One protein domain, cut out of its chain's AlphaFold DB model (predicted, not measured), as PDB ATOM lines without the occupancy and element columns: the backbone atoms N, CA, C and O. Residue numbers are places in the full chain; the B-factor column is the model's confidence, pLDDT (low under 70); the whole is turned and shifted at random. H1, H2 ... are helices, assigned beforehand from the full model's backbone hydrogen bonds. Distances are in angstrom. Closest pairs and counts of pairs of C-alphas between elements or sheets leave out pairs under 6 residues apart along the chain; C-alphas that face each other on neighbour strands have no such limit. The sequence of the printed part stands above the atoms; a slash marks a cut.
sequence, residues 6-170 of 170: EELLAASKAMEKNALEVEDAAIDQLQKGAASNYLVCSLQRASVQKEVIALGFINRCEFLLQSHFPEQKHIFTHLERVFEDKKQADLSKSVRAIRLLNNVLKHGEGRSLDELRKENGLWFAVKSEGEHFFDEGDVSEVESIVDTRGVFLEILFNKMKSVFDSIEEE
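This is residues 6 to 170 of the 170 residues of an uncharacterized protein of Aliiroseovarius sediminilitoris (UniProt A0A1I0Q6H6). A long helical hairpin, H1 and H2, has H6 lengthwise beside part of it; a second helical hairpin, H3 and H4, packs on the side away from H1, where H4 crosses H2 and H6 and H5 packs on H4. Residues 117 to 151, without a named element, loop out on the H4 side before H6. The 165 printed residues hold six named helices, H1 to H6 in chain order, and no named strand: all helix. The whole is compact, radius of gyration of the C-alphas 17.2 A, yet elongated, spanning 54 by 35 by 23 A.

H1, residues 6 to 31, and H2, residues 37 to 68, touch at Ala 26 and Leu 39, closest C-alphas 5.2 A, opposite ways at 14 degrees. With H6, residues 152 to 168, they form a bundle, three helices at shallow tilts. H6 touches residues 50 to 65 of H2, closest C-alphas Ala 54 and Leu 153, 6.6 A, and only just touches H1, with 3 pairs of C-alphas within 8 A. H4, residues 89 to 107, touches residues 51 to 59 of H2 with its residues 98 to 106, at a steep tilt of 59 degrees, closest C-alphas Leu 55 and Asn 102, 6.2 A. H3, residues 75 to 85, forms a hairpin with H4, closest C-alphas Glu 80 and Ser 92, 4.5 A. H5, residues 111 to 116, touches H4 and is apart from H2. In the six helices every O i to N i+4 pair is within hydrogen-bond range.

H1 begins at C-alpha 6 (-0.476, -3.215, 26.724) and is 36.4 A long; H2 measures 46.9 A, H4 26.9 A. H6, 24.8 A, ends at C-alpha 168 (-6.990, 2.253, 36.237).

The farthest C-alphas, Gly 33 and Glu 71, are 56.6 A apart. The printed part has no cut; the link H5 to H6 is long. pLDDT is under 70 at residues 129 to 143 and 169 to 170.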
ATOM      1  N   GLU A   6      -1.704  -3.655  27.398       96.06
ATOM      2  CA  GLU A   6      -0.476  -3.215  26.724       96.06
ATOM      3  C   GLU A   6       0.075  -4.265  25.746       96.06
ATOM      4  O   GLU A   6       0.482  -3.931  24.633       96.06
ATOM      5  N   GLU A   7       0.030  -5.552  26.106       95.75
ATOM      6  CA  GLU A   7       0.425  -6.642  25.201       95.75
ATOM      7  C   GLU A   7      -0.502  -6.729  23.982       95.75
ATOM      8  O   GLU A   7      -0.038  -6.895  22.851       95.75
ATOM      9  N   LEU A   8      -1.813  -6.579  24.200       96.50
ATOM     10  CA  LEU A   8      -2.800  -6.526  23.125       96.50
ATOM     11  C   LEU A   8      -2.561  -5.326  22.206       96.50
ATOM     12  O   LEU A   8      -2.523  -5.491  20.989       96.50
ATOM     13  N   LEU A   9      -2.376  -4.138  22.779       97.38
ATOM     14  CA  LEU A   9      -2.131  -2.904  22.044       97.38
ATOM     15  C   LEU A   9      -0.860  -3.009  21.193       97.38
ATOM     16  O   LEU A   9      -0.879  -2.655  20.014       97.38
ATOM     17  N   ALA A  10       0.227  -3.535  21.761       96.94
ATOM     18  CA  ALA A  10       1.482  -3.738  21.043       96.94
ATOM     19  C   ALA A  10       1.323  -4.717  19.869       96.94
ATOM     20  O   ALA A  10       1.786  -4.437  18.761       96.94
ATOM     21  N   ALA A  11       0.629  -5.839  20.082       96.38
ATOM     22  CA  ALA A  11       0.365  -6.808  19.023       96.38
ATOM     23  C   ALA A  11      -0.517  -6.216  17.911       96.38
ATOM     24  O   ALA A  11      -0.201  -6.367  16.730       96.38
ATOM     25  N   SER A  12      -1.585  -5.500  18.266       97.12
ATOM     26  CA  SER A  12      -2.480  -4.865  17.295       97.12
ATOM     27  C   SER A  12      -1.784  -3.764  16.492       97.12
ATOM     28  O   SER A  12      -1.967  -3.717  15.278       97.12
ATOM     29  N   LYS A  13      -0.907  -2.962  17.112       96.88
ATOM     30  CA  LYS A  13      -0.052  -1.989  16.405       96.88
ATOM     31  C   LYS A  13       0.927  -2.654  15.438       96.88
ATOM     32  O   LYS A  13       1.152  -2.149  14.343       96.88
ATOM     33  N   ALA A  14       1.495  -3.805  15.798       96.00
ATOM     34  CA  ALA A  14       2.348  -4.560  14.880       96.00
ATOM     35  C   ALA A  14       1.558  -5.088  13.667       96.00
ATOM     36  O   ALA A  14       2.057  -5.062  12.542       96.00
ATOM     37  N   MET A  15       0.314  -5.530  13.875       95.00
ATOM     38  CA  MET A  15      -0.572  -5.957  12.786       95.00
ATOM     39  C   MET A  15      -1.010  -4.788  11.893       95.00
ATOM     40  O   MET A  15      -1.042  -4.950  10.674       95.00
ATOM     41  N   GLU A  16      -1.323  -3.632  12.485       94.88
ATOM     42  CA  GLU A  16      -1.629  -2.387  11.769       94.88
ATOM     43  C   GLU A  16      -0.454  -1.972  10.888       94.88
ATOM     44  O   GLU A  16      -0.640  -1.750   9.695       94.88
ATOM     45  N   LYS A  17       0.765  -1.946  11.441       94.00
ATOM     46  CA  LYS A  17       1.973  -1.592  10.693       94.00
ATOM     47  C   LYS A  17       2.128  -2.431   9.423       94.00
ATOM     48  O   LYS A  17       2.372  -1.878   8.358       94.00
ATOM     49  N   ASN A  18       1.927  -3.745   9.515       91.38
ATOM     50  CA  ASN A  18       1.995  -4.622   8.343       91.38
ATOM     51  C   ASN A  18       0.915  -4.286   7.297       91.38
ATOM     52  O   ASN A  18       1.166  -4.403   6.102       91.38
ATOM     53  N   ALA A  19      -0.289  -3.896   7.730       91.19
ATOM     54  CA  ALA A  19      -1.364  -3.500   6.820       91.19
ATOM     55  C   ALA A  19      -1.044  -2.172   6.112       91.19
ATOM     56  O   ALA A  19      -1.248  -2.069   4.903       91.19
ATOM     57  N   LEU A  20      -0.492  -1.201   6.848       91.69
ATOM     58  CA  LEU A  20      -0.061   0.092   6.310       91.69
ATOM     59  C   LEU A  20       1.090  -0.060   5.310       91.69
ATOM     60  O   LEU A  20       1.041   0.530   4.242       91.69
ATOM     61  N   GLU A  21       2.080  -0.913   5.588       91.38
ATOM     62  CA  GLU A  21       3.186  -1.164   4.651       91.38
ATOM     63  C   GLU A  21       2.696  -1.724   3.302       91.38
ATOM     64  O   GLU A  21       3.215  -1.356   2.245       91.38
ATOM     65  N   VAL A  22       1.680  -2.595   3.319       89.06
ATOM     66  CA  VAL A  22       1.048  -3.124   2.097       89.06
ATOM     67  C   VAL A  22       0.258  -2.040   1.365       89.06
ATOM     68  O   VAL A  22       0.331  -1.957   0.137       89.06
ATOM     69  N   GLU A  23      -0.491  -1.220   2.102       89.50
ATOM     70  CA  GLU A  23      -1.272  -0.106   1.561       89.50
ATOM     71  C   GLU A  23      -0.358   0.936   0.897       89.50
ATOM     72  O   GLU A  23      -0.516   1.214  -0.291       89.50
ATOM     73  N   ASP A  24       0.663   1.415   1.607       90.81
ATOM     74  CA  ASP A  24       1.625   2.411   1.127       90.81
ATOM     75  C   ASP A  24       2.371   1.929  -0.123       90.81
ATOM     76  O   ASP A  24       2.493   2.663  -1.108       90.81
ATOM     77  N   ALA A  25       2.830   0.672  -0.132       90.50
ATOM     78  CA  ALA A  25       3.525   0.097  -1.283       90.50
ATOM     79  C   ALA A  25       2.617  -0.045  -2.517       90.50
ATOM     80  O   ALA A  25       3.095   0.045  -3.654       90.50
ATOM     81  N   ALA A  26       1.319  -0.293  -2.317       88.88
ATOM     82  CA  ALA A  26       0.351  -0.357  -3.403       88.88
ATOM     83  C   ALA A  26      -0.001   1.044  -3.929       88.88
ATOM     84  O   ALA A  26      -0.013   1.240  -5.147       88.88
ATOM     85  N   ILE A  27      -0.209   2.020  -3.038       87.69
ATOM     86  CA  ILE A  27      -0.466   3.424  -3.392       87.69
ATOM     87  C   ILE A  27       0.707   4.005  -4.188       87.69
ATOM     88  O   ILE A  27       0.490   4.557  -5.265       87.69
ATOM     89  N   ASP A  28       1.944   3.839  -3.713       90.56
ATOM     90  CA  ASP A  28       3.145   4.359  -4.383       90.56
ATOM     91  C   ASP A  28       3.283   3.817  -5.818       90.56
ATOM     92  O   ASP A  28       3.588   4.559  -6.756       90.56
ATOM     93  N   GLN A  29       2.992   2.532  -6.030       88.75
ATOM     94  CA  GLN A  29       3.033   1.935  -7.367       88.75
ATOM     95  C   GLN A  29       1.896   2.422  -8.273       88.75
ATOM     96  O   GLN A  29       2.135   2.703  -9.450       88.75
ATOM     97  N   LEU A  30       0.676   2.558  -7.745       86.56
ATOM     98  CA  LEU A  30      -0.461   3.105  -8.492       86.56
ATOM     99  C   LEU A  30      -0.193   4.556  -8.919       86.56
ATOM    100  O   LEU A  30      -0.403   4.903 -10.081       86.56
ATOM    101  N   GLN A  31       0.358   5.382  -8.024       85.00
ATOM    102  CA  GLN A  31       0.721   6.777  -8.306       85.00
ATOM    103  C   GLN A  31       1.801   6.912  -9.387       85.00
ATOM    104  O   GLN A  31       1.821   7.895 -10.125       85.00
ATOM    105  N   LYS A  32       2.665   5.903  -9.542       89.50
ATOM    106  CA  LYS A  32       3.658   5.822 -10.628       89.50
ATOM    107  C   LYS A  32       3.060   5.404 -11.980       89.50
ATOM    108  O   LYS A  32       3.805   5.207 -12.939       89.50
ATOM    109  N   GLY A  33       1.733   5.290 -12.078       78.81
ATOM    110  CA  GLY A  33       1.010   4.999 -13.316       78.81
ATOM    111  C   GLY A  33       0.821   3.509 -13.600       78.81
ATOM    112  O   GLY A  33       0.497   3.140 -14.729       78.81
ATOM    113  N   ALA A  34       1.023   2.633 -12.610       74.06
ATOM    114  CA  ALA A  34       0.781   1.206 -12.780       74.06
ATOM    115  C   ALA A  34      -0.729   0.912 -12.817       74.06
ATOM    116  O   ALA A  34      -1.369   0.799 -11.778       74.06
ATOM    117  N   ALA A  35      -1.313   0.722 -14.002       73.06
ATOM    118  CA  ALA A  35      -2.657   0.155 -14.113       73.06
ATOM    119  C   ALA A  35      -2.603  -1.350 -13.789       73.06
ATOM    120  O   ALA A  35      -2.224  -2.163 -14.632       73.06
ATOM    121  N   SER A  36      -2.923  -1.724 -12.544       80.38
ATOM    122  CA  SER A  36      -2.782  -3.103 -12.070       80.38
ATOM    123  C   SER A  36      -3.911  -3.520 -11.132       80.38
ATOM    124  O   SER A  36      -3.975  -3.089  -9.980       80.38
ATOM    125  N   ASN A  37      -4.741  -4.463 -11.592       81.69
ATOM    126  CA  ASN A  37      -5.769  -5.110 -10.766       81.69
ATOM    127  C   ASN A  37      -5.176  -5.733  -9.490       81.69
ATOM    128  O   ASN A  37      -5.835  -5.782  -8.459       81.69
ATOM    129  N   TYR A  38      -3.920  -6.187  -9.533       85.94
ATOM    130  CA  TYR A  38      -3.243  -6.745  -8.363       85.94
ATOM    131  C   TYR A  38      -3.018  -5.704  -7.254       85.94
ATOM    132  O   TYR A  38      -3.187  -6.022  -6.075       85.94
ATOM    133  N   LEU A  39      -2.661  -4.468  -7.617       86.75
ATOM    134  CA  LEU A  39      -2.445  -3.388  -6.649       86.75
ATOM    135  C   LEU A  39      -3.773  -2.944  -6.034       86.75
ATOM    136  O   LEU A  39      -3.870  -2.815  -4.819       86.75
ATOM    137  N   VAL A  40      -4.818  -2.838  -6.858       84.69
ATOM    138  CA  VAL A  40      -6.194  -2.583  -6.410       84.69
ATOM    139  C   VAL A  40      -6.651  -3.650  -5.407       84.69
ATOM    140  O   VAL A  40      -7.062  -3.319  -4.298       84.69
ATOM    141  N   CYS A  41      -6.488  -4.939  -5.728       85.94
ATOM    142  CA  CYS A  41      -6.815  -6.015  -4.789       85.94
ATOM    143  C   CYS A  41      -5.959  -5.976  -3.511       85.94
ATOM    144  O   CYS A  41      -6.405  -6.440  -2.464       85.94
ATOM    145  N   SER A  42      -4.728  -5.465  -3.578       88.44
ATOM    146  CA  SER A  42      -3.871  -5.303  -2.398       88.44
ATOM    147  C   SER A  42      -4.404  -4.222  -1.457       88.44
ATOM    148  O   SER A  42      -4.484  -4.474  -0.256       88.44
ATOM    149  N   LEU A  43      -4.868  -3.085  -1.989       87.38
ATOM    150  CA  LEU A  43      -5.552  -2.051  -1.200       87.38
ATOM    151  C   LEU A  43      -6.828  -2.587  -0.550       87.38
ATOM    152  O   LEU A  43      -7.040  -2.418   0.651       87.38
ATOM    153  N   GLN A  44      -7.635  -3.319  -1.320       86.06
ATOM    154  CA  GLN A  44      -8.852  -3.946  -0.808       86.06
ATOM    155  C   GLN A  44      -8.552  -4.909   0.351       86.06
ATOM    156  O   GLN A  44      -9.206  -4.876   1.394       86.06
ATOM    157  N   ARG A  45      -7.513  -5.739   0.210       88.06
ATOM    158  CA  ARG A  45      -7.063  -6.649   1.275       88.06
ATOM    159  C   ARG A  45      -6.578  -5.900   2.511       88.06
ATOM    160  O   ARG A  45      -6.900  -6.332   3.613       88.06
ATOM    161  N   ALA A  46      -5.838  -4.804   2.340       89.12
ATOM    162  CA  ALA A  46      -5.388  -3.981   3.456       89.12
ATOM    163  C   ALA A  46      -6.581  -3.390   4.229       89.12
ATOM    164  O   ALA A  46      -6.598  -3.453   5.457       89.12
ATOM    165  N   SER A  47      -7.616  -2.904   3.533       87.62
ATOM    166  CA  SER A  47      -8.855  -2.423   4.167       87.62
ATOM    167  C   SER A  47      -9.543  -3.520   4.987       87.62
ATOM    168  O   SER A  47      -9.781  -3.344   6.182       87.62
ATOM    169  N   VAL A  48      -9.776  -4.697   4.394       89.25
ATOM    170  CA  VAL A  48     -10.396  -5.835   5.104       89.25
ATOM    171  C   VAL A  48      -9.553  -6.270   6.305       89.25
ATOM    172  O   VAL A  48     -10.081  -6.543   7.382       89.25
ATOM    173  N   GLN A  49      -8.229  -6.317   6.157       92.69
ATOM    174  CA  GLN A  49      -7.325  -6.657   7.253       92.69
ATOM    175  C   GLN A  49      -7.460  -5.671   8.419       92.69
ATOM    176  O   GLN A  49      -7.485  -6.102   9.572       92.69
ATOM    177  N   LYS A  50      -7.586  -4.368   8.144       93.44
ATOM    178  CA  LYS A  50      -7.763  -3.347   9.183       93.44
ATOM    179  C   LYS A  50      -9.097  -3.480   9.913       93.44
ATOM    180  O   LYS A  50      -9.120  -3.356  11.134       93.44
ATOM    181  N   GLU A  51     -10.177  -3.824   9.220       93.06
ATOM    182  CA  GLU A  51     -11.462  -4.134   9.865       93.06
ATOM    183  C   GLU A  51     -11.369  -5.346  10.791       93.06
ATOM    184  O   GLU A  51     -11.849  -5.303  11.926       93.06
ATOM    185  N   VAL A  52     -10.697  -6.410  10.344       94.44
ATOM    186  CA  VAL A  52     -10.462  -7.610  11.161       94.44
ATOM    187  C   VAL A  52      -9.632  -7.270  12.401       94.44
ATOM    188  O   VAL A  52      -9.955  -7.733  13.498       94.44
ATOM    189  N   ILE A  53      -8.596  -6.434  12.256       96.69
ATOM    190  CA  ILE A  53      -7.792  -5.945  13.384       96.69
ATOM    191  C   ILE A  53      -8.665  -5.139  14.350       96.69
ATOM    192  O   ILE A  53      -8.643  -5.421  15.547       96.69
ATOM    193  N   ALA A  54      -9.456  -4.181  13.855       97.38
ATOM    194  CA  ALA A  54     -10.330  -3.347  14.678       97.38
ATOM    195  C   ALA A  54     -11.337  -4.189  15.467       97.38
ATOM    196  O   ALA A  54     -11.438  -4.063  16.688       97.38
ATOM    197  N   LEU A  55     -12.038  -5.098  14.788       96.44
ATOM    198  CA  LEU A  55     -13.019  -5.988  15.400       96.44
ATOM    199  C   LEU A  55     -12.375  -6.890  16.464       96.44
ATOM    200  O   LEU A  55     -12.905  -7.034  17.569       96.44
ATOM    201  N   GLY A  56     -11.221  -7.485  16.152       97.12
ATOM    202  CA  GLY A  56     -10.468  -8.322  17.085       97.12
ATOM    203  C   GLY A  56      -9.993  -7.545  18.314       97.12
ATOM    204  O   GLY A  56     -10.194  -7.996  19.444       97.12
ATOM    205  N   PHE A  57      -9.424  -6.357  18.102       97.94
ATOM    206  CA  PHE A  57      -8.945  -5.476  19.161       97.94
ATOM    207  C   PHE A  57     -10.082  -5.029  20.083       97.94
ATOM    208  O   PHE A  57      -9.973  -5.192  21.300       97.94
ATOM    209  N   ILE A  58     -11.200  -4.545  19.526       98.06
ATOM    210  CA  ILE A  58     -12.352  -4.087  20.315       98.06
ATOM    211  C   ILE A  58     -12.935  -5.236  21.138       98.06
ATOM    212  O   ILE A  58     -13.129  -5.074  22.340       98.06
ATOM    213  N   ASN A  59     -13.170  -6.407  20.537       96.50
ATOM    214  CA  ASN A  59     -13.721  -7.558  21.262       96.50
ATOM    215  C   ASN A  59     -12.783  -8.053  22.362       96.50
ATOM    216  O   ASN A  59     -13.230  -8.494  23.423       96.50
ATOM    217  N   ARG A  60     -11.469  -7.989  22.130       96.38
ATOM    218  CA  ARG A  60     -10.506  -8.379  23.153       96.38
ATOM    219  C   ARG A  60     -10.450  -7.361  24.289       96.38
ATOM    220  O   ARG A  60     -10.404  -7.776  25.443       96.38
ATOM    221  N   CYS A  61     -10.530  -6.070  23.982       96.75
ATOM    222  CA  CYS A  61     -10.675  -5.015  24.981       96.75
ATOM    223  C   CYS A  61     -11.970  -5.169  25.782       96.75
ATOM    224  O   CYS A  61     -11.930  -5.087  27.002       96.75
ATOM    225  N   GLU A  62     -13.093  -5.474  25.127       96.06
ATOM    226  CA  GLU A  62     -14.376  -5.747  25.784       96.06
ATOM    227  C   GLU A  62     -14.235  -6.860  26.831       96.06
ATOM    228  O   GLU A  62     -14.641  -6.690  27.978       96.06
ATOM    229  N   PHE A  63     -13.568  -7.962  26.475       94.75
ATOM    230  CA  PHE A  63     -13.273  -9.057  27.402       94.75
ATOM    231  C   PHE A  63     -12.385  -8.627  28.585       94.75
ATOM    232  O   PHE A  63     -12.634  -9.022  29.727       94.75
ATOM    233  N   LEU A  64     -11.341  -7.831  28.333       94.62
ATOM    234  CA  LEU A  64     -10.455  -7.329  29.390       94.62
ATOM    235  C   LEU A  64     -11.199  -6.384  30.338       94.62
ATOM    236  O   LEU A  64     -11.108  -6.547  31.551       94.62
ATOM    237  N   LEU A  65     -11.992  -5.456  29.807       94.75
ATOM    238  CA  LEU A  65     -12.826  -4.552  30.599       94.75
ATOM    239  C   LEU A  65     -13.852  -5.339  31.419       94.75
ATOM    240  O   LEU A  65     -14.010  -5.107  32.611       94.75
ATOM    241  N   GLN A  66     -14.497  -6.341  30.825       93.69
ATOM    242  CA  GLN A  66     -15.450  -7.190  31.539       93.69
ATOM    243  C   GLN A  66     -14.793  -8.010  32.659       93.69
ATOM    244  O   GLN A  66     -15.448  -8.338  33.641       93.69
ATOM    245  N   SER A  67     -13.491  -8.291  32.562       91.44
ATOM    246  CA  SER A  67     -12.739  -8.929  33.651       91.44
ATOM    247  C   SER A  67     -12.528  -7.992  34.851       91.44
ATOM    248  O   SER A  67     -12.447  -8.474  35.976       91.44
ATOM    249  N   HIS A  68     -12.486  -6.671  34.629       90.31
ATOM    250  CA  HIS A  68     -12.447  -5.655  35.694       90.31
ATOM    251  C   HIS A  68     -13.838  -5.403  36.297       90.31
ATOM    252  O   HIS A  68     -13.960  -5.099  37.479       90.31
ATOM    253  N   PHE A  69     -14.895  -5.593  35.502       92.69
ATOM    254  CA  PHE A  69     -16.289  -5.391  35.901       92.69
ATOM    255  C   PHE A  69     -17.122  -6.666  35.673       92.69
ATOM    256  O   PHE A  69     -17.997  -6.684  34.801       92.69
ATOM    257  N   PRO A  70     -16.886  -7.744  36.446       90.94
ATOM    258  CA  PRO A  70     -17.455  -9.069  36.169       90.94
ATOM    259  C   PRO A  70     -18.988  -9.108  36.204       90.94
ATOM    260  O   PRO A  70     -19.606  -9.889  35.484       90.94
ATOM    261  N   GLU A  71     -19.615  -8.230  36.988       94.19
ATOM    262  CA  GLU A  71     -21.077  -8.128  37.096       94.19
ATOM    263  C   GLU A  71     -21.728  -7.431  35.884       94.19
ATOM    264  O   GLU A  71     -22.951  -7.435  35.724       94.19
ATOM    265  N   GLN A  72     -20.933  -6.809  35.005       94.62
ATOM    266  CA  GLN A  72     -21.431  -6.002  33.894       94.62
ATOM    267  C   GLN A  72     -21.432  -6.801  32.592       94.62
ATOM    268  O   GLN A  72     -20.426  -6.926  31.895       94.62
ATOM    269  N   LYS A  73     -22.609  -7.306  32.205       90.38
ATOM    270  CA  LYS A  73     -22.795  -8.052  30.946       90.38
ATOM    271  C   LYS A  73     -22.571  -7.198  29.688       90.38
ATOM    272  O   LYS A  73     -22.124  -7.718  28.672       90.38
ATOM    273  N   HIS A  74     -22.907  -5.910  29.752       94.81
ATOM    274  CA  HIS A  74     -22.821  -4.960  28.637       94.81
ATOM    275  C   HIS A  74     -21.826  -3.851  28.973       94.81
ATOM    276  O   HIS A  74     -22.215  -2.720  29.270       94.81
ATOM    277  N   ILE A  75     -20.540  -4.201  28.968       96.56
ATOM    278  CA  ILE A  75     -19.492  -3.369  29.563       96.56
ATOM    279  C   ILE A  75     -19.378  -1.981  28.927       96.56
ATOM    280  O   ILE A  75     -19.315  -0.994  29.651       96.56
ATOM    281  N   PHE A  76     -19.470  -1.848  27.601       97.31
ATOM    282  CA  PHE A  76     -19.416  -0.521  26.976       97.31
ATOM    283  C   PHE A  76     -20.610   0.366  27.352       97.31
ATOM    284  O   PHE A  76     -20.435   1.553  27.586       97.31
ATOM    285  N   THR A  77     -21.818  -0.189  27.481       96.94
ATOM    286  CA  THR A  77     -22.986   0.580  27.949       96.94
ATOM    287  C   THR A  77     -22.848   0.984  29.415       96.94
ATOM    288  O   THR A  77     -23.312   2.051  29.805       96.94
ATOM    289  N   HIS A  78     -22.221   0.140  30.235       97.00
ATOM    290  CA  HIS A  78     -21.891   0.495  31.610       97.00
ATOM    291  C   HIS A  78     -20.884   1.655  31.656       97.00
ATOM    292  O   HIS A  78     -21.157   2.659  32.306       97.00
ATOM    293  N   LEU A  79     -19.780   1.564  30.908       97.44
ATOM    294  CA  LEU A  79     -18.741   2.598  30.863       97.44
ATOM    295  C   LEU A  79     -19.242   3.931  30.294       97.44
ATOM    296  O   LEU A  79     -18.859   4.983  30.793       97.44
ATOM    297  N   GLU A  80     -20.134   3.897  29.300       96.69
ATOM    298  CA  GLU A  80     -20.813   5.088  28.769       96.69
ATOM    299  C   GLU A  80     -21.484   5.879  29.908       96.69
ATOM    300  O   GLU A  80     -21.219   7.069  30.068       96.69
ATOM    301  N   ARG A  81     -22.243   5.194  30.778       96.44
ATOM    302  CA  ARG A  81     -22.905   5.802  31.947       96.44
ATOM    303  C   ARG A  81     -21.916   6.269  33.010       96.44
ATOM    304  O   ARG A  81     -22.067   7.365  33.531       96.44
ATOM    305  N   VAL A  82     -20.889   5.469  33.304       95.50
ATOM    306  CA  VAL A  82     -19.843   5.847  34.272       95.50
ATOM    307  C   VAL A  82     -19.183   7.164  33.861       95.50
ATOM    308  O   VAL A  82     -19.022   8.064  34.686       95.50
ATOM    309  N   PHE A  83     -18.834   7.319  32.583       97.00
ATOM    310  CA  PHE A  83     -18.220   8.550  32.089       97.00
ATOM    311  C   PHE A  83     -19.206   9.721  31.994       97.00
ATOM    312  O   PHE A  83     -18.801  10.864  32.212       97.00
ATOM    313  N   GLU A  84     -20.495   9.475  31.736       96.06
ATOM    314  CA  GLU A  84     -21.542  10.502  31.860       96.06
ATOM    315  C   GLU A  84     -21.663  11.022  33.298       96.06
ATOM    316  O   GLU A  84     -21.618  12.236  33.514       96.06
ATOM    317  N   ASP A  85     -21.727  10.122  34.281       95.75
ATOM    318  CA  ASP A  85     -21.845  10.461  35.704       95.75
ATOM    319  C   ASP A  85     -20.613  11.235  36.205       95.75
ATOM    320  O   ASP A  85     -20.733  12.196  36.972       95.75
ATOM    321  N   LYS A  86     -19.423  10.889  35.694       95.06
ATOM    322  CA  LYS A  86     -18.163  11.614  35.936       95.06
ATOM    323  C   LYS A  86     -18.033  12.927  35.154       95.06
ATOM    324  O   LYS A  86     -17.033  13.626  35.305       95.06
ATOM    325  N   LYS A  87     -19.018  13.291  34.325       96.44
ATOM    326  CA  LYS A  87     -18.992  14.465  33.427       96.44
ATOM    327  C   LYS A  87     -17.834  14.445  32.414       96.44
ATOM    328  O   LYS A  87     -17.423  15.492  31.917       96.44
ATOM    329  N   GLN A  88     -17.335  13.262  32.068       96.31
ATOM    330  CA  GLN A  88     -16.300  13.043  31.057       96.31
ATOM    331  C   GLN A  88     -16.949  12.790  29.685       96.31
ATOM    332  O   GLN A  88     -16.901  11.688  29.133       96.31
ATOM    333  N   ALA A  89     -17.583  13.828  29.130       94.62
ATOM    334  CA  ALA A  89     -18.406  13.723  27.921       94.62
ATOM    335  C   ALA A  89     -17.656  13.140  26.706       94.62
ATOM    336  O   ALA A  89     -18.230  12.361  25.946       94.62
ATOM    337  N   ASP A  90     -16.373  13.467  26.535       94.75
ATOM    338  CA  ASP A  90     -15.575  12.973  25.407       94.75
ATOM    339  C   ASP A  90     -15.278  11.470  25.504       94.75
ATOM    340  O   ASP A  90     -15.273  10.774  24.482       94.75
ATOM    341  N   LEU A  91     -15.074  10.948  26.717       96.38
ATOM    342  CA  LEU A  91     -14.890   9.513  26.949       96.38
ATOM    343  C   LEU A  91     -16.200   8.757  26.750       96.38
ATOM    344  O   LEU A  91     -16.200   7.752  26.043       96.38
ATOM    345  N   SER A  92     -17.316   9.274  27.275       96.81
ATOM    346  CA  SER A  92     -18.644   8.690  27.035       96.81
ATOM    347  C   SER A  92     -18.943   8.582  25.533       96.81
ATOM    348  O   SER A  92     -19.225   7.491  25.029       96.81
ATOM    349  N   LYS A  93     -18.753   9.672  24.773       96.06
ATOM    350  CA  LYS A  93     -18.907   9.669  23.308       96.06
ATOM    351  C   LYS A  93     -17.983   8.670  22.623       96.06
ATOM    352  O   LYS A  93     -18.407   7.969  21.707       96.06
ATOM    353  N   SER A  94     -16.728   8.581  23.064       96.44
ATOM    354  CA  SER A  94     -15.754   7.647  22.491       96.44
ATOM    355  C   SER A  94     -16.168   6.192  22.731       96.44
ATOM    356  O   SER A  94     -16.165   5.399  21.791       96.44
ATOM    357  N   VAL A  95     -16.601   5.849  23.948       97.50
ATOM    358  CA  VAL A  95     -17.127   4.517  24.288       97.50
ATOM    359  C   VAL A  95     -18.370   4.189  23.469       97.50
ATOM    360  O   VAL A  95     -18.460   3.095  22.904       97.50
ATOM    361  N   ARG A  96     -19.309   5.133  23.348       97.25
ATOM    362  CA  ARG A  96     -20.507   4.958  22.526       97.25
ATOM    363  C   ARG A  96     -20.145   4.691  21.065       97.25
ATOM    364  O   ARG A  96     -20.650   3.729  20.485       97.25
ATOM    365  N   ALA A  97     -19.254   5.494  20.487       97.38
ATOM    366  CA  ALA A  97     -18.798   5.330  19.109       97.38
ATOM    367  C   ALA A  97     -18.122   3.966  18.894       97.38
ATOM    368  O   ALA A  97     -18.448   3.275  17.934       97.38
ATOM    369  N   ILE A  98     -17.258   3.529  19.818       97.81
ATOM    370  CA  ILE A  98     -16.606   2.210  19.773       97.81
ATOM    371  C   ILE A  98     -17.635   1.074  19.851       97.81
ATOM    372  O   ILE A  98     -17.550   0.110  19.090       97.81
ATOM    373  N   ARG A  99     -18.634   1.178  20.736       97.38
ATOM    374  CA  ARG A  99     -19.714   0.187  20.864       97.38
ATOM    375  C   ARG A  99     -20.508   0.051  19.567       97.38
ATOM    376  O   ARG A  99     -20.779  -1.065  19.125       97.38
ATOM    377  N   LEU A 100     -20.900   1.178  18.975       96.94
ATOM    378  CA  LEU A 100     -21.649   1.193  17.721       96.94
ATOM    379  C   LEU A 100     -20.800   0.673  16.556       96.94
ATOM    380  O   LEU A 100     -21.283  -0.160  15.794       96.94
ATOM    381  N   LEU A 101     -19.532   1.087  16.475       96.62
ATOM    382  CA  LEU A 101     -18.564   0.585  15.500       96.62
ATOM    383  C   LEU A 101     -18.430  -0.938  15.588       96.62
ATOM    384  O   LEU A 101     -18.542  -1.616  14.573       96.62
ATOM    385  N   ASN A 102     -18.269  -1.493  16.793       96.00
ATOM    386  CA  ASN A 102     -18.181  -2.941  16.995       96.00
ATOM    387  C   ASN A 102     -19.409  -3.671  16.432       96.00
ATOM    388  O   ASN A 102     -19.284  -4.693  15.762       96.00
ATOM    389  N   ASN A 103     -20.604  -3.135  16.685       95.62
ATOM    390  CA  ASN A 103     -21.842  -3.716  16.174       95.62
ATOM    391  C   ASN A 103     -21.922  -3.642  14.646       95.62
ATOM    392  O   ASN A 103     -22.338  -4.618  14.026       95.62
ATOM    393  N   VAL A 104     -21.510  -2.524  14.044       94.81
ATOM    394  CA  VAL A 104     -21.480  -2.367  12.583       94.81
ATOM    395  C   VAL A 104     -20.466  -3.312  11.946       94.81
ATOM    396  O   VAL A 104     -20.811  -4.004  10.998       94.81
ATOM    397  N   LEU A 105     -19.261  -3.449  12.505       92.94
ATOM    398  CA  LEU A 105     -18.266  -4.404  12.000       92.94
ATOM    399  C   LEU A 105     -18.725  -5.870  12.129       92.94
ATOM    400  O   LEU A 105     -18.294  -6.720  11.357       92.94
ATOM    401  N   LYS A 106     -19.599  -6.189  13.095       91.56
ATOM    402  CA  LYS A 106     -20.148  -7.545  13.294       91.56
ATOM    403  C   LYS A 106     -21.352  -7.863  12.415       91.56
ATOM    404  O   LYS A 106     -21.523  -9.013  12.015       91.56
ATOM    405  N   HIS A 107     -22.238  -6.892  12.223       91.31
ATOM    406  CA  HIS A 107     -23.583  -7.131  11.691       91.31
ATOM    407  C   HIS A 107     -23.876  -6.372  10.400       91.31
ATOM    408  O   HIS A 107     -24.865  -6.674   9.739       91.31
ATOM    409  N   GLY A 108     -23.023  -5.420  10.033       88.31
ATOM    410  CA  GLY A 108     -23.234  -4.540   8.899       88.31
ATOM    411  C   GLY A 108     -24.376  -3.556   9.146       88.31
ATOM    412  O   GLY A 108     -24.365  -2.799  10.123       88.31
ATOM    413  N   GLU A 109     -25.348  -3.549   8.236       87.44
ATOM    414  CA  GLU A 109     -26.481  -2.628   8.265       87.44
ATOM    415  C   GLU A 109     -27.429  -2.859   9.450       87.44
ATOM    416  O   GLU A 109     -27.625  -3.972   9.945       87.44
ATOM    417  N   GLY A 110     -28.066  -1.774   9.895       89.50
ATOM    418  CA  GLY A 110     -29.096  -1.797  10.925       89.50
ATOM    419  C   GLY A 110     -28.965  -0.644  11.913       89.50
ATOM    420  O   GLY A 110     -28.262   0.335  11.685       89.50
ATOM    421  N   ARG A 111     -29.616  -0.788  13.072       92.81
ATOM    422  CA  ARG A 111     -29.778   0.307  14.048       92.81
ATOM    423  C   ARG A 111     -28.470   0.978  14.471       92.81
ATOM    424  O   ARG A 111     -28.445   2.189  14.641       92.81
ATOM    425  N   SER A 112     -27.389   0.216  14.651       93.19
ATOM    426  CA  SER A 112     -26.102   0.802  15.048       93.19
ATOM    427  C   SER A 112     -25.465   1.642  13.939       93.19
ATOM    428  O   SER A 112     -24.844   2.653  14.248       93.19
ATOM    429  N   LEU A 113     -25.672   1.274  12.672       93.19
ATOM    430  CA  LEU A 113     -25.266   2.087  11.531       93.19
ATOM    431  C   LEU A 113     -26.106   3.368  11.447       93.19
ATOM    432  O   LEU A 113     -25.552   4.456  11.306       93.19
ATOM    433  N   ASP A 114     -27.425   3.258  11.620       92.06
ATOM    434  CA  ASP A 114     -28.329   4.415  11.619       92.06
ATOM    435  C   ASP A 114     -28.007   5.414  12.732       92.06
ATOM    436  O   ASP A 114     -28.188   6.619  12.563       92.06
ATOM    437  N   GLU A 115     -27.569   4.920  13.891       94.31
ATOM    438  CA  GLU A 115     -27.095   5.760  14.988       94.31
ATOM    439  C   GLU A 115     -25.778   6.456  14.639       94.31
ATOM    440  O   GLU A 115     -25.687   7.667  14.823       94.31
ATOM    441  N   LEU A 116     -24.790   5.739  14.088       93.62
ATOM    442  CA  LEU A 116     -23.520   6.348  13.676       93.62
ATOM    443  C   LEU A 116     -23.714   7.436  12.618       93.62
ATOM    444  O   LEU A 116     -23.129   8.505  12.739       93.62
ATOM    445  N   ARG A 117     -24.585   7.217  11.630       91.19
ATOM    446  CA  ARG A 117     -24.889   8.210  10.581       91.19
ATOM    447  C   ARG A 117     -25.484   9.516  11.120       91.19
ATOM    448  O   ARG A 117     -25.433  10.536  10.443       91.19
ATOM    449  N   LYS A 118     -26.083   9.489  12.314       90.44
ATOM    450  CA  LYS A 118     -26.670  10.670  12.972       90.44
ATOM    451  C   LYS A 118     -25.696  11.356  13.927       90.44
ATOM    452  O   LYS A 118     -25.994  12.452  14.401       90.44
ATOM    453  N   GLU A 119     -24.577  10.712  14.248       88.69
ATOM    454  CA  GLU A 119     -23.601  11.223  15.199       88.69
ATOM    455  C   GLU A 119     -22.674  12.230  14.510       88.69
ATOM    456  O   GLU A 119     -22.059  11.947  13.484       88.69
ATOM    457  N   ASN A 120     -22.547  13.421  15.094       84.62
ATOM    458  CA  ASN A 120     -21.620  14.434  14.598       84.62
ATOM    459  C   ASN A 120     -20.250  14.275  15.264       84.62
ATOM    460  O   ASN A 120     -20.160  14.058  16.471       84.62
ATOM    461  N   GLY A 121     -19.176  14.477  14.497       85.00
ATOM    462  CA  GLY A 121     -17.812  14.471  15.039       85.00
ATOM    463  C   GLY A 121     -17.256  13.076  15.330       85.00
ATOM    464  O   GLY A 121     -16.391  12.933  16.197       85.00
ATOM    465  N   LEU A 122     -17.735  12.050  14.619       91.38
ATOM    466  CA  LEU A 122     -17.057  10.758  14.585       91.38
ATOM    467  C   LEU A 122     -15.625  10.931  14.068       91.38
ATOM    468  O   LEU A 122     -15.355  11.711  13.159       91.38
ATOM    469  N   TRP A 123     -14.705  10.174  14.654       92.94
ATOM    470  CA  TRP A 123     -13.294  10.159  14.262       92.94
ATOM    471  C   TRP A 123     -13.000   9.180  13.113       92.94
ATOM    472  O   TRP A 123     -11.844   8.955  12.769       92.94
ATOM    473  N   PHE A 124     -14.048   8.604  12.530       92.00
ATOM    474  CA  PHE A 124     -14.014   7.734  11.363       92.00
ATOM    475  C   PHE A 124     -15.212   8.045  10.465       92.00
ATOM    476  O   PHE A 124     -16.246   8.513  10.949       92.00
ATOM    477  N   ALA A 125     -15.074   7.780   9.167       88.88
ATOM    478  CA  ALA A 125     -16.157   7.971   8.212       88.88
ATOM    479  C   ALA A 125     -17.019   6.708   8.093       88.88
ATOM    480  O   ALA A 125     -16.537   5.578   8.216       88.88
ATOM    481  N   VAL A 126     -18.308   6.915   7.849       87.31
ATOM    482  CA  VAL A 126     -19.317   5.865   7.700       87.31
ATOM    483  C   VAL A 126     -20.083   6.140   6.416       87.31
ATOM    484  O   VAL A 126     -20.505   7.275   6.211       87.31
ATOM    485  N   LYS A 127     -20.281   5.127   5.567       82.12
ATOM    486  CA  LYS A 127     -21.014   5.305   4.304       82.12
ATOM    487  C   LYS A 127     -22.466   5.707   4.544       82.12
ATOM    488  O   LYS A 127     -23.176   5.032   5.305       82.12
ATOM    489  N   SER A 128     -22.951   6.727   3.838       74.06
ATOM    490  CA  SER A 128     -24.390   6.998   3.705       74.06
ATOM    491  C   SER A 128     -25.064   5.991   2.760       74.06
ATOM    492  O   SER A 128     -24.399   5.215   2.075       74.06
ATOM    493  N   GLU A 129     -26.400   5.947   2.740       68.25
ATOM    494  CA  GLU A 129     -27.124   5.085   1.792       68.25
ATOM    495  C   GLU A 129     -26.833   5.504   0.346       68.25
ATOM    496  O   GLU A 129     -27.031   6.662  -0.017       68.25
ATOM    497  N   GLY A 130     -26.369   4.557  -0.476       61.31
ATOM    498  CA  GLY A 130     -26.023   4.807  -1.879       61.31
ATOM    499  C   GLY A 130     -24.757   5.643  -2.091       61.31
ATOM    500  O   GLY A 130     -24.486   6.039  -3.222       61.31
ATOM    501  N   GLU A 131     -23.993   5.922  -1.032       65.19
ATOM    502  CA  GLU A 131     -22.736   6.662  -1.106       65.19
ATOM    503  C   GLU A 131     -21.552   5.702  -1.255       65.19
ATOM    504  O   GLU A 131     -21.453   4.678  -0.572       65.19
ATOM    505  N   HIS A 132     -20.636   6.069  -2.141       57.88
ATOM    506  CA  HIS A 132     -19.318   5.465  -2.255       57.88
ATOM    507  C   HIS A 132     -18.330   6.325  -1.469       57.88
ATOM    508  O   HIS A 132     -18.450   7.547  -1.442       57.88
ATOM    509  N   PHE A 133     -17.307   5.719  -0.863       61.53
ATOM    510  CA  PHE A 133     -16.212   6.496  -0.267       61.53
ATOM    511  C   PHE A 133     -15.341   7.206  -1.323       61.53
ATOM    512  O   PHE A 133     -14.372   7.880  -0.963       61.53
ATOM    513  N   PHE A 134     -15.654   7.024  -2.607       60.88
ATOM    514  CA  PHE A 134     -14.859   7.459  -3.742       60.88
ATOM    515  C   PHE A 134     -15.725   7.944  -4.908       60.88
ATOM    516  O   PHE A 134     -16.896   7.587  -5.029       60.88
ATOM    517  N   ASP A 135     -15.093   8.724  -5.784       56.81
ATOM    518  CA  ASP A 135     -15.675   9.228  -7.026       56.81
ATOM    519  C   ASP A 135     -15.691   8.166  -8.146       56.81
ATOM    520  O   ASP A 135     -15.019   7.132  -8.094       56.81
ATOM    521  N   GLU A 136     -16.467   8.447  -9.196       45.12
ATOM    522  CA  GLU A 136     -16.672   7.593 -10.370       45.12
ATOM    523  C   GLU A 136     -15.328   7.138 -10.996       45.12
ATOM    524  O   GLU A 136     -14.577   7.942 -11.550       45.12
ATOM    525  N   GLY A 137     -15.020   5.834 -10.912       53.03
ATOM    526  CA  GLY A 137     -13.807   5.222 -11.483       53.03
ATOM    527  C   GLY A 137     -12.836   4.581 -10.481       53.03
ATOM    528  O   GLY A 137     -11.887   3.923 -10.917       53.03
ATOM    529  N   ASP A 138     -13.064   4.709  -9.170       62.94
ATOM    530  CA  ASP A 138     -12.253   4.018  -8.159       62.94
ATOM    531  C   ASP A 138     -12.724   2.572  -7.928       62.94
ATOM    532  O   ASP A 138     -13.781   2.305  -7.362       62.94
ATOM    533  N   VAL A 139     -11.910   1.613  -8.368       60.28
ATOM    534  CA  VAL A 139     -12.160   0.169  -8.207       60.28
ATOM    535  C   VAL A 139     -11.507  -0.422  -6.952       60.28
ATOM    536  O   VAL A 139     -11.631  -1.622  -6.713       60.28
ATOM    537  N   SER A 140     -10.779   0.384  -6.171       59.34
ATOM    538  CA  SER A 140     -10.109  -0.033  -4.929       59.34
ATOM    539  C   SER A 140     -11.041  -0.069  -3.727       59.34
ATOM    540  O   SER A 140     -10.675  -0.597  -2.674       59.34
ATOM    541  N   GLU A 141     -12.263   0.429  -3.897       63.38
ATOM    542  CA  GLU A 141     -13.290   0.360  -2.882       63.38
ATOM    543  C   GLU A 141     -13.619  -1.100  -2.538       63.38
ATOM    544  O   GLU A 141     -13.843  -1.952  -3.402       63.38
ATOM    545  N   VAL A 142     -13.629  -1.392  -1.240       64.31
ATOM    546  CA  VAL A 142     -14.242  -2.600  -0.686       64.31
ATOM    547  C   VAL A 142     -15.678  -2.246  -0.324       64.31
ATOM    548  O   VAL A 142     -15.948  -1.119   0.101       64.31
ATOM    549  N   GLU A 143     -16.602  -3.201  -0.437       66.81
ATOM    550  CA  GLU A 143     -17.916  -3.125   0.214       66.81
ATOM    551  C   GLU A 143     -17.752  -3.110   1.745       66.81
ATOM    552  O   GLU A 143     -18.033  -4.079   2.442       66.81
ATOM    553  N   SER A 144     -17.238  -2.004   2.273       75.62
ATOM    554  CA  SER A 144     -17.125  -1.715   3.690       75.62
ATOM    555  C   SER A 144     -18.001  -0.531   4.041       75.62
ATOM    556  O   SER A 144     -18.095   0.437   3.287       75.62
ATOM    557  N   ILE A 145     -18.641  -0.614   5.202       84.19
ATOM    558  CA  ILE A 145     -19.504   0.435   5.748       84.19
ATOM    559  C   ILE A 145     -18.674   1.521   6.451       84.19
ATOM    560  O   ILE A 145     -19.143   2.649   6.603       84.19
ATOM    561  N   VAL A 146     -17.447   1.196   6.871       87.31
ATOM    562  CA  VAL A 146     -16.570   2.071   7.658       87.31
ATOM    563  C   VAL A 146     -15.282   2.325   6.893       87.31
ATOM    564  O   VAL A 146     -14.643   1.393   6.412       87.31
ATOM    565  N   ASP A 147     -14.866   3.584   6.818       87.62
ATOM    566  CA  ASP A 147     -13.581   3.915   6.220       87.62
ATOM    567  C   ASP A 147     -12.446   3.578   7.189       87.62
ATOM    568  O   ASP A 147     -12.256   4.250   8.206       87.62
ATOM    569  N   THR A 148     -11.688   2.528   6.870       86.56
ATOM    570  CA  THR A 148     -10.537   2.092   7.669       86.56
ATOM    571  C   THR A 148      -9.194   2.586   7.128       86.56
ATOM    572  O   THR A 148      -8.136   2.145   7.586       86.56
ATOM    573  N   ARG A 149      -9.193   3.492   6.144       79.44
ATOM    574  CA  ARG A 149      -7.974   4.069   5.556       79.44
ATOM    575  C   ARG A 149      -7.257   5.022   6.511       79.44
ATOM    576  O   ARG A 149      -7.831   5.549   7.464       79.44
ATOM    577  N   GLY A 150      -5.971   5.238   6.238       83.31
ATOM    578  CA  GLY A 150      -5.136   6.172   6.990       83.31
ATOM    579  C   GLY A 150      -5.062   5.840   8.483       83.31
ATOM    580  O   GLY A 150      -4.765   4.714   8.865       83.31
ATOM    581  N   VAL A 151      -5.346   6.835   9.326       89.69
ATOM    582  CA  VAL A 151      -5.122   6.815  10.787       89.69
ATOM    583  C   VAL A 151      -6.247   6.150  11.600       89.69
ATOM    584  O   VAL A 151      -6.329   6.332  12.814       89.69
ATOM    585  N   PHE A 152      -7.150   5.401  10.958       93.69
ATOM    586  CA  PHE A 152      -8.326   4.816  11.612       93.69
ATOM    587  C   PHE A 152      -7.977   3.938  12.827       93.69
ATOM    588  O   PHE A 152      -8.531   4.131  13.915       93.69
ATOM    589  N   LEU A 153      -7.064   2.977  12.651       96.50
ATOM    590  CA  LEU A 153      -6.668   2.050  13.714       96.50
ATOM    591  C   LEU A 153      -5.885   2.765  14.819       96.50
ATOM    592  O   LEU A 153      -6.212   2.588  15.990       96.50
ATOM    593  N   GLU A 154      -4.940   3.638  14.465       96.06
ATOM    594  CA  GLU A 154      -4.230   4.494  15.418       96.06
ATOM    595  C   GLU A 154      -5.197   5.269  16.329       96.06
ATOM    596  O   GLU A 154      -5.061   5.241  17.559       96.06
ATOM    597  N   ILE A 155      -6.208   5.932  15.754       96.94
ATOM    598  CA  ILE A 155      -7.189   6.679  16.546       96.94
ATOM    599  C   ILE A 155      -8.009   5.728  17.423       96.94
ATOM    600  O   ILE A 155      -8.166   6.006  18.613       96.94
ATOM    601  N   LEU A 156      -8.499   4.605  16.885       98.06
ATOM    602  CA  LEU A 156      -9.230   3.599  17.663       98.06
ATOM    603  C   LEU A 156      -8.417   3.129  18.880       98.06
ATOM    604  O   LEU A 156      -8.935   3.071  19.997       98.06
ATOM    605  N   PHE A 157      -7.141   2.816  18.667       98.25
ATOM    606  CA  PHE A 157      -6.224   2.366  19.707       98.25
ATOM    607  C   PHE A 157      -6.024   3.430  20.781       98.25
ATOM    608  O   PHE A 157      -6.125   3.124  21.968       98.25
ATOM    609  N   ASN A 158      -5.815   4.684  20.381       98.06
ATOM    610  CA  ASN A 158      -5.659   5.797  21.315       98.06
ATOM    611  C   ASN A 158      -6.944   6.051  22.117       98.06
ATOM    612  O   ASN A 158      -6.879   6.232  23.331       98.06
ATOM    613  N   LYS A 159      -8.118   5.995  21.475       97.81
ATOM    614  CA  LYS A 159      -9.414   6.135  22.156       97.81
ATOM    615  C   LYS A 159      -9.643   5.030  23.179       97.81
ATOM    616  O   LYS A 159     -10.074   5.323  24.290       97.81
ATOM    617  N   MET A 160      -9.334   3.783  22.830       98.06
ATOM    618  CA  MET A 160      -9.444   2.668  23.767       98.06
ATOM    619  C   MET A 160      -8.432   2.789  24.907       98.06
ATOM    620  O   MET A 160      -8.796   2.569  26.056       98.06
ATOM    621  N   LYS A 161      -7.193   3.206  24.624       98.00
ATOM    622  CA  LYS A 161      -6.201   3.470  25.669       98.00
ATOM    623  C   LYS A 161      -6.709   4.503  26.673       98.00
ATOM    624  O   LYS A 161      -6.665   4.237  27.864       98.00
ATOM    625  N   SER A 162      -7.275   5.622  26.214       97.50
ATOM    626  CA  SER A 162      -7.861   6.622  27.119       97.50
ATOM    627  C   SER A 162      -8.977   6.053  28.003       97.50
ATOM    628  O   SER A 162      -9.127   6.490  29.141       97.50
ATOM    629  N   VAL A 163      -9.749   5.079  27.504       96.88
ATOM    630  CA  VAL A 163     -10.758   4.370  28.308       96.88
ATOM    631  C   VAL A 163     -10.099   3.530  29.402       96.88
ATOM    632  O   VAL A 163     -10.519   3.640  30.547       96.88
ATOM    633  N   PHE A 164      -9.078   2.733  29.074       96.62
ATOM    634  CA  PHE A 164      -8.349   1.924  30.061       96.62
ATOM    635  C   PHE A 164      -7.637   2.791  31.105       96.62
ATOM    636  O   PHE A 164      -7.825   2.563  32.296       96.62
ATOM    637  N   ASP A 165      -6.920   3.831  30.672       95.38
ATOM    638  CA  ASP A 165      -6.219   4.761  31.566       95.38
ATOM    639  C   ASP A 165      -7.190   5.385  32.587       95.38
ATOM    640  O   ASP A 165      -6.891   5.471  33.772       95.38
ATOM    641  N   SER A 166      -8.403   5.746  32.151       93.81
ATOM    642  CA  SER A 166      -9.417   6.368  33.022       93.81
ATOM    643  C   SER A 166     -10.083   5.403  34.010       93.81
ATOM    644  O   SER A 166     -10.814   5.850  34.895       93.81
ATOM    645  N   ILE A 167      -9.914   4.092  33.818       89.81
ATOM    646  CA  ILE A 167     -10.443   3.041  34.699       89.81
ATOM    647  C   ILE A 167      -9.379   2.611  35.714       89.81
ATOM    648  O   ILE A 167      -9.726   2.291  36.842       89.81
ATOM    649  N   GLU A 168      -8.099   2.605  35.336       78.12
ATOM    650  CA  GLU A 168      -6.990   2.253  36.237       78.12
ATOM    651  C   GLU A 168      -6.669   3.351  37.270       78.12
ATOM    652  O   GLU A 168      -6.001   3.085  38.266       78.12
ATOM    653  N   GLU A 169      -7.153   4.578  37.055       61.75
ATOM    654  CA  GLU A 169      -7.063   5.689  38.015       61.75
ATOM    655  C   GLU A 169      -8.103   5.620  39.165       61.75
ATOM    656  O   GLU A 169      -8.100   6.500  40.031       61.75
ATOM    657  N   GLU A 170      -8.974   4.597  39.202       52.28
ATOM    658  CA  GLU A 170      -9.932   4.313  40.297       52.28
ATOM    659  C   GLU A 170      -9.460   3.224  41.269       52.28
ATOM    660  O   GLU A 170      -9.678   3.419  42.491       52.28
TER     661      GLU A 170